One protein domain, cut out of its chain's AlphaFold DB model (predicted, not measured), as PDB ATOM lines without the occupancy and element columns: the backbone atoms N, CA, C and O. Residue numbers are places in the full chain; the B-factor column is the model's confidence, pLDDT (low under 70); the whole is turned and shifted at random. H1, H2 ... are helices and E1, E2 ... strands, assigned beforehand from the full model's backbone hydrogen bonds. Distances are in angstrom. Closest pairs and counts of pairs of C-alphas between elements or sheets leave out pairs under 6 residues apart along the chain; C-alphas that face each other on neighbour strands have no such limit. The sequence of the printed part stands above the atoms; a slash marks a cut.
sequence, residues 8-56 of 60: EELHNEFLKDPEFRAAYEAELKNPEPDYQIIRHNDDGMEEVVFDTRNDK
ATOM      1  N   GLU A   8      38.994 -60.552 -25.882       91.12
ATOM      2  CA  GLU A   8      39.631 -59.641 -24.926       91.12
ATOM      3  C   GLU A   8      41.159 -59.640 -25.062       91.12
ATOM      4  O   GLU A   8      41.777 -58.579 -25.088       91.12
ATOM      5  N   GLU A   9      41.785 -60.810 -25.204       92.94
ATOM      6  CA  GLU A   9      43.230 -60.904 -25.436       92.94
ATOM      7  C   GLU A   9      43.634 -60.258 -26.763       92.94
ATOM      8  O   GLU A   9      44.633 -59.544 -26.812       92.94
ATOM      9  N   LEU A  10      42.840 -60.463 -27.818       91.00
ATOM     10  CA  LEU A  10      43.073 -59.846 -29.121       91.00
ATOM     11  C   LEU A  10      42.930 -58.321 -29.047       91.00
ATOM     12  O   LEU A  10      43.779 -57.595 -29.555       91.00
ATOM     13  N   HIS A  11      41.893 -57.829 -28.368       89.31
ATOM     14  CA  HIS A  11      41.690 -56.398 -28.158       89.31
ATOM     15  C   HIS A  11      42.867 -55.778 -27.386       89.31
ATOM     16  O   HIS A  11      43.432 -54.774 -27.814       89.31
ATOM     17  N   ASN A  12      43.309 -56.420 -26.302       92.75
ATOM     18  CA  ASN A  12      44.464 -55.969 -25.527       92.75
ATOM     19  C   ASN A  12      45.776 -56.006 -26.326       92.75
ATOM     20  O   ASN A  12      46.661 -55.193 -26.067       92.75
ATOM     21  N   GLU A  13      45.932 -56.933 -27.274       93.88
ATOM     22  CA  GLU A  13      47.071 -56.940 -28.199       93.88
ATOM     23  C   GLU A  13      47.052 -55.727 -29.130       93.88
ATOM     24  O   GLU A  13      48.070 -55.048 -29.238       93.88
ATOM     25  N   PHE A  14      45.908 -55.412 -29.742       89.88
ATOM     26  CA  PHE A  14      45.783 -54.265 -30.646       89.88
ATOM     27  C   PHE A  14      45.974 -52.919 -29.939       89.88
ATOM     28  O   PHE A  14      46.612 -52.029 -30.488       89.88
ATOM     29  N   LEU A  15      45.525 -52.775 -28.687       92.12
ATOM     30  CA  LEU A  15      45.741 -51.544 -27.910       92.12
ATOM     31  C   LEU A  15      47.214 -51.286 -27.533       92.12
ATOM     32  O   LEU A  15      47.532 -50.199 -27.040       92.12
ATOM     33  N   LYS A  16      48.122 -52.256 -27.738       93.88
ATOM     34  CA  LYS A  16      49.573 -52.027 -27.608       93.88
ATOM     35  C   LYS A  16      50.127 -51.204 -28.771       93.88
ATOM     36  O   LYS A  16      51.168 -50.573 -28.595       93.88
ATOM     37  N   ASP A  17      49.467 -51.224 -29.928       94.00
ATOM     38  CA  ASP A  17      49.839 -50.408 -31.075       94.00
ATOM     39  C   ASP A  17      49.366 -48.955 -30.854       94.00
ATOM     40  O   ASP A  17      48.179 -48.720 -30.605       94.00
ATOM     41  N   PRO A  18      50.278 -47.966 -30.878       87.00
ATOM     42  CA  PRO A  18      49.934 -46.584 -30.568       87.00
ATOM     43  C   PRO A  18      49.042 -45.931 -31.632       87.00
ATOM     44  O   PRO A  18      48.233 -45.074 -31.272       87.00
ATOM     45  N   GLU A  19      49.157 -46.324 -32.904       85.56
ATOM     46  CA  GLU A  19      48.334 -45.794 -33.997       85.56
ATOM     47  C   GLU A  19      46.907 -46.336 -33.882       85.56
ATOM     48  O   GLU A  19      45.942 -45.567 -33.895       85.56
ATOM     49  N   PHE A  20      46.772 -47.645 -33.651       85.25
ATOM     50  CA  PHE A  20      45.482 -48.285 -33.402       85.25
ATOM     51  C   PHE A  20      44.807 -47.718 -32.151       85.25
ATOM     52  O   PHE A  20      43.623 -47.385 -32.178       85.25
ATOM     53  N   ARG A  21      45.552 -47.567 -31.047       89.75
ATOM     54  CA  ARG A  21      44.998 -47.023 -29.802       89.75
ATOM     55  C   ARG A  21      44.489 -45.596 -29.987       89.75
ATOM     56  O   ARG A  21      43.415 -45.273 -29.486       89.75
ATOM     57  N   ALA A  22      45.234 -44.754 -30.706       85.44
ATOM     58  CA  ALA A  22      44.817 -43.384 -30.990       85.44
ATOM     59  C   ALA A  22      43.524 -43.340 -31.819       85.44
ATOM     60  O   ALA A  22      42.618 -42.579 -31.478       85.44
ATOM     61  N   ALA A  23      43.411 -44.184 -32.849       82.88
ATOM     62  CA  ALA A  23      42.194 -44.315 -33.647       82.88
ATOM     63  C   ALA A  23      41.001 -44.805 -32.803       82.88
ATOM     64  O   ALA A  23      39.950 -44.171 -32.799       82.88
ATOM     65  N   TYR A  24      41.186 -45.863 -32.009       85.12
ATOM     66  CA  TYR A  24      40.145 -46.434 -31.147       85.12
ATOM     67  C   TYR A  24      39.623 -45.438 -30.097       85.12
ATOM     68  O   TYR A  24      38.417 -45.294 -29.887       85.12
ATOM     69  N   GLU A  25      40.522 -44.705 -29.435       86.75
ATOM     70  CA  GLU A  25      40.132 -43.665 -28.478       86.75
ATOM     71  C   GLU A  25      39.425 -42.478 -29.151       86.75
ATOM     72  O   GLU A  25      38.577 -41.842 -28.517       86.75
ATOM     73  N   ALA A  26      39.778 -42.157 -30.400       80.69
ATOM     74  CA  ALA A  26      39.104 -41.128 -31.184       80.69
ATOM     75  C   ALA A  26      37.678 -41.561 -31.558       80.69
ATOM     76  O   ALA A  26      36.750 -40.774 -31.373       80.69
ATOM     77  N   GLU A  27      37.486 -42.815 -31.979       76.62
ATOM     78  CA  GLU A  27      36.162 -43.388 -32.256       76.62
ATOM     79  C   GLU A  27      35.256 -43.372 -31.019       76.62
ATOM     80  O   GLU A  27      34.121 -42.908 -31.092       76.62
ATOM     81  N   LEU A  28      35.760 -43.790 -29.849       80.00
ATOM     82  CA  LEU A  28      34.981 -43.806 -28.600       80.00
ATOM     83  C   LEU A  28      34.469 -42.425 -28.167       80.00
ATOM     84  O   LEU A  28      33.473 -42.330 -27.447       80.00
ATOM     85  N   LYS A  29      35.176 -41.358 -28.544       77.06
ATOM     86  CA  LYS A  29      34.829 -39.977 -28.185       77.06
ATOM     87  C   LYS A  29      33.927 -39.306 -29.215       77.06
ATOM     88  O   LYS A  29      33.479 -38.194 -28.936       77.06
ATOM     89  N   ASN A  30      33.668 -39.931 -30.365       64.00
ATOM     90  CA  ASN A  30      32.983 -39.277 -31.473       64.00
ATOM     91  C   ASN A  30      31.469 -39.568 -31.465       64.00
ATOM     92  O   ASN A  30      31.066 -40.720 -31.616       64.00
ATOM     93  N   PRO A  31      30.607 -38.545 -31.293       59.81
ATOM     94  CA  PRO A  31      29.159 -38.729 -31.233       59.81
ATOM     95  C   PRO A  31      28.455 -38.728 -32.604       59.81
ATOM     96  O   PRO A  31      27.248 -38.971 -32.635       59.81
ATOM     97  N   GLU A  32      29.148 -38.450 -33.718       64.88
ATOM     98  CA  GLU A  32      28.508 -38.206 -35.024       64.88
ATOM     99  C   GLU A  32      28.849 -39.249 -36.111       64.88
ATOM    100  O   GLU A  32      29.953 -39.790 -36.134       64.88
ATOM    101  N   PRO A  33      27.898 -39.566 -37.015       62.41
ATOM    102  CA  PRO A  33      28.016 -40.630 -38.015       62.41
ATOM    103  C   PRO A  33      28.786 -40.238 -39.288       62.41
ATOM    104  O   PRO A  33      28.773 -41.005 -40.250       62.41
ATOM    105  N   ASP A  34      29.413 -39.067 -39.352       71.44
ATOM    106  CA  ASP A  34      30.088 -38.520 -40.539       71.44
ATOM    107  C   ASP A  34      31.607 -38.342 -40.359       71.44
ATOM    108  O   ASP A  34      32.237 -37.556 -41.072       71.44
ATOM    109  N   TYR A  35      32.210 -39.093 -39.432       74.19
ATOM    110  CA  TYR A  35      33.639 -39.005 -39.165       74.19
ATOM    111  C   TYR A  35      34.505 -39.738 -40.201       74.19
ATOM    112  O   TYR A  35      34.157 -40.785 -40.751       74.19
ATOM    113  N   GLN A  36      35.698 -39.182 -40.416       77.69
ATOM    114  CA  GLN A  36      36.773 -39.785 -41.195       77.69
ATOM    115  C   GLN A  36      38.021 -39.938 -40.326       77.69
ATOM    116  O   GLN A  36      38.316 -39.070 -39.502       77.69
ATOM    117  N   ILE A  37      38.780 -41.010 -40.542       78.88
ATOM    118  CA  ILE A  37      40.133 -41.161 -39.998       78.88
ATOM    119  C   ILE A  37      41.112 -40.854 -41.127       78.88
ATOM    120  O   ILE A  37      41.140 -41.554 -42.141       78.88
ATOM    121  N   ILE A  38      41.906 -39.801 -40.945       83.00
ATOM    122  CA  ILE A  38      42.924 -39.353 -41.897       83.00
ATOM    123  C   ILE A  38      44.299 -39.662 -41.309       83.00
ATOM    124  O   ILE A  38      44.605 -39.277 -40.180       83.00
ATOM    125  N   ARG A  39      45.132 -40.363 -42.076       83.38
ATOM    126  CA  ARG A  39      46.535 -40.607 -41.748       83.38
ATOM    127  C   ARG A  39      47.394 -39.548 -42.420       83.38
ATOM    128  O   ARG A  39      47.363 -39.409 -43.640       83.38
ATOM    129  N   HIS A  40      48.182 -38.844 -41.617       87.94
ATOM    130  CA  HIS A  40      49.200 -37.916 -42.096       87.94
ATOM    131  C   HIS A  40      50.537 -38.653 -42.158       87.94
ATOM    132  O   HIS A  40      51.008 -39.172 -41.146       87.94
ATOM    133  N   ASN A  41      51.128 -38.725 -43.344       86.06
ATOM    134  CA  ASN A  41      52.432 -39.337 -43.557       86.06
ATOM    135  C   ASN A  41      53.553 -38.307 -43.337       86.06
ATOM    136  O   ASN A  41      53.358 -37.101 -43.500       86.06
ATOM    137  N   ASP A  42      54.757 -38.786 -43.018       89.12
ATOM    138  CA  ASP A  42      55.935 -37.933 -42.780       89.12
ATOM    139  C   ASP A  42      56.373 -37.132 -44.025       89.12
ATOM    140  O   ASP A  42      57.121 -36.159 -43.916       89.12
ATOM    141  N   ASP A  43      55.910 -37.527 -45.214       92.00
ATOM    142  CA  ASP A  43      56.128 -36.825 -46.484       92.00
ATOM    143  C   ASP A  43      55.125 -35.681 -46.733       92.00
ATOM    144  O   ASP A  43      55.212 -34.988 -47.750       92.00
ATOM    145  N   GLY A  44      54.198 -35.458 -45.797       86.50
ATOM    146  CA  GLY A  44      53.158 -34.439 -45.882       86.50
ATOM    147  C   GLY A  44      51.942 -34.849 -46.710       86.50
ATOM    148  O   GLY A  44      51.074 -34.009 -46.944       86.50
ATOM    149  N   MET A  45      51.855 -36.105 -47.161       90.31
ATOM    150  CA  MET A  45      50.649 -36.621 -47.802       90.31
ATOM    151  C   MET A  45      49.617 -37.086 -46.776       90.31
ATOM    152  O   MET A  45      49.954 -37.621 -45.720       90.31
ATOM    153  N   GLU A  46      48.346 -36.931 -47.132       91.62
ATOM    154  CA  GLU A  46      47.207 -37.357 -46.323       91.62
ATOM    155  C   GLU A  46      46.445 -38.475 -47.035       91.62
ATOM    156  O   GLU A  46      46.194 -38.400 -48.239       91.62
ATOM    157  N   GLU A  47      46.067 -39.509 -46.289       89.25
ATOM    158  CA  GLU A  47      45.267 -40.628 -46.787       89.25
ATOM    159  C   GLU A  47      44.043 -40.839 -45.895       89.25
ATOM    160  O   GLU A  47      44.154 -40.879 -44.668       89.25
ATOM    161  N   VAL A  48      42.866 -40.993 -46.507       83.44
ATOM    162  CA  VAL A  48      41.646 -41.369 -45.782       83.44
ATOM    163  C   VAL A  48      41.688 -42.874 -45.533       83.44
ATOM    164  O   VAL A  48      41.538 -43.666 -46.459       83.44
ATOM    165  N   VAL A  49      41.892 -43.261 -44.277       82.75
ATOM    166  CA  VAL A  49      41.972 -44.665 -43.841       82.75
ATOM    167  C   VAL A  49      40.587 -45.223 -43.522       82.75
ATOM    168  O   VAL A  49      40.347 -46.421 -43.655       82.75
ATOM    169  N   PHE A  50      39.661 -44.353 -43.121       74.69
ATOM    170  CA  PHE A  50      38.297 -44.730 -42.779       74.69
ATOM    171  C   PHE A  50      37.338 -43.570 -43.057       74.69
ATOM    172  O   PHE A  50      37.664 -42.420 -42.765       74.69
ATOM    173  N   ASP A  51      36.162 -43.867 -43.607       79.69
ATOM    174  CA  ASP A  51      35.092 -42.895 -43.848       79.69
ATOM    175  C   ASP A  51      33.738 -43.567 -43.619       79.69
ATOM    176  O   ASP A  51      33.320 -44.422 -44.405       79.69
ATOM    177  N   THR A  52      33.031 -43.164 -42.563       73.56
ATOM    178  CA  THR A  52      31.704 -43.706 -42.233       73.56
ATOM    179  C   THR A  52      30.649 -43.416 -43.295       73.56
ATOM    180  O   THR A  52      29.610 -44.076 -43.342       73.56
ATOM    181  N   ARG A  53      30.880 -42.432 -44.167       72.75
ATOM    182  CA  ARG A  53      29.953 -42.081 -45.250       72.75
ATOM    183  C   ARG A  53      30.051 -43.057 -46.413       72.75
ATOM    184  O   ARG A  53      29.093 -43.176 -47.172       72.75
ATOM    185  N   ASN A  54      31.167 -43.774 -46.537       65.38
ATOM    186  CA  ASN A  54      31.374 -44.720 -47.626       65.38
ATOM    187  C   ASN A  54      30.545 -46.003 -47.442       65.38
ATOM    188  O   ASN A  54      30.146 -46.616 -48.430       65.38
ATOM    189  N   ASP A  55      30.199 -46.348 -46.198       56.44
ATOM    190  CA  ASP A  55      29.372 -47.516 -45.856       56.44
ATOM    191  C   ASP A  55      27.891 -47.336 -46.248       56.44
ATOM    192  O   ASP A  55      27.163 -48.302 -46.450       56.44
ATOM    193  N   LYS A  56      27.430 -46.091 -46.445       52.69
ATOM    194  CA  LYS A  56      26.050 -45.796 -46.881       52.69
ATOM    195  C   LYS A  56      25.812 -45.969 -48.384       52.69
ATOM    196  O   LYS A  56      24.704 -45.721 -48.847       52.69
TER     197      LYS A  56
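What this domain is: This is residues 8 to 56 of the 60 residues of an uncharacterized protein of uncultured prokaryote (UniProt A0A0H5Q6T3). A two-stranded hairpin, E1 and E2, has one helix, H2, alongside it next to E1, and a short second helix, H1, extends beyond H2 on the side away from the hairpin, at a steep angle to H2. It is an open, loosely formed arrangement in which H2 comes near E1 at few points and H1 stays away from both strands. The printed part has 49 residues, with two named helices followed by two named strands in the order H1, H2, E1, E2; the sheet has the order E1 - E2 and is antiparallel, and the class is mixed, helices and strands. The whole is loose, with a radius of gyration of the C-alphas of 12.6 A, and spans 31 by 30 by 17 A.

Where its parts are: Find C-alpha 8 at (39.631, -59.641, -24.926), where H1, residues 8 to 14, begins; it is 10.0 A long from first to last C-alpha. From C-alpha 18 at (49.934, -46.584, -30.568), H2, residues 18 to 28, runs 15.3 A. Next look for E1, residues 36 to 40, which is 12.6 A long. E2, residues 46 to 51, is 13.5 A long and ends with C-alpha 51 at (35.092, -42.895, -43.848).

How they stand to each other: Start at H1 and look toward H2: the two are close but not clearly touching, and their closest C-alphas, those of Phe 14 and Phe 20, are 6.6 A apart. Their lines stand at a steep tilt of 60 degrees, opposite ways. H1 is apart from E1 and from E2. In H1 and H2 every O i to N i+4 pair is within hydrogen-bond range. From H2, look across to E1: the closest C-alphas, those of Ala 23 and Ile 37, are 7.4 A apart, the one pair within 8 A. H2 is apart from E2. E1 and E2 form a hairpin, antiparallel at 157 degrees between their directions. Within hydrogen-bond range across them you find N 37 and O 50 at 2.9 A, and N 39 and O 47 at 2.8 A. The C-alphas of residues 36 and 51 face each other at 4.4 A.

The domain as a whole: The two C-alphas farthest apart are those of Glu 8 and Asp 43, at 35.5 A. The printed part has no cut. The links H1 to H2 and E1 to E2 are tight, the link H2 to E1 is short, and no link is long. The mean pLDDT of the printed part is 81.6; look for values under 70 at residues 30 to 33 and 54 to 56 of this model.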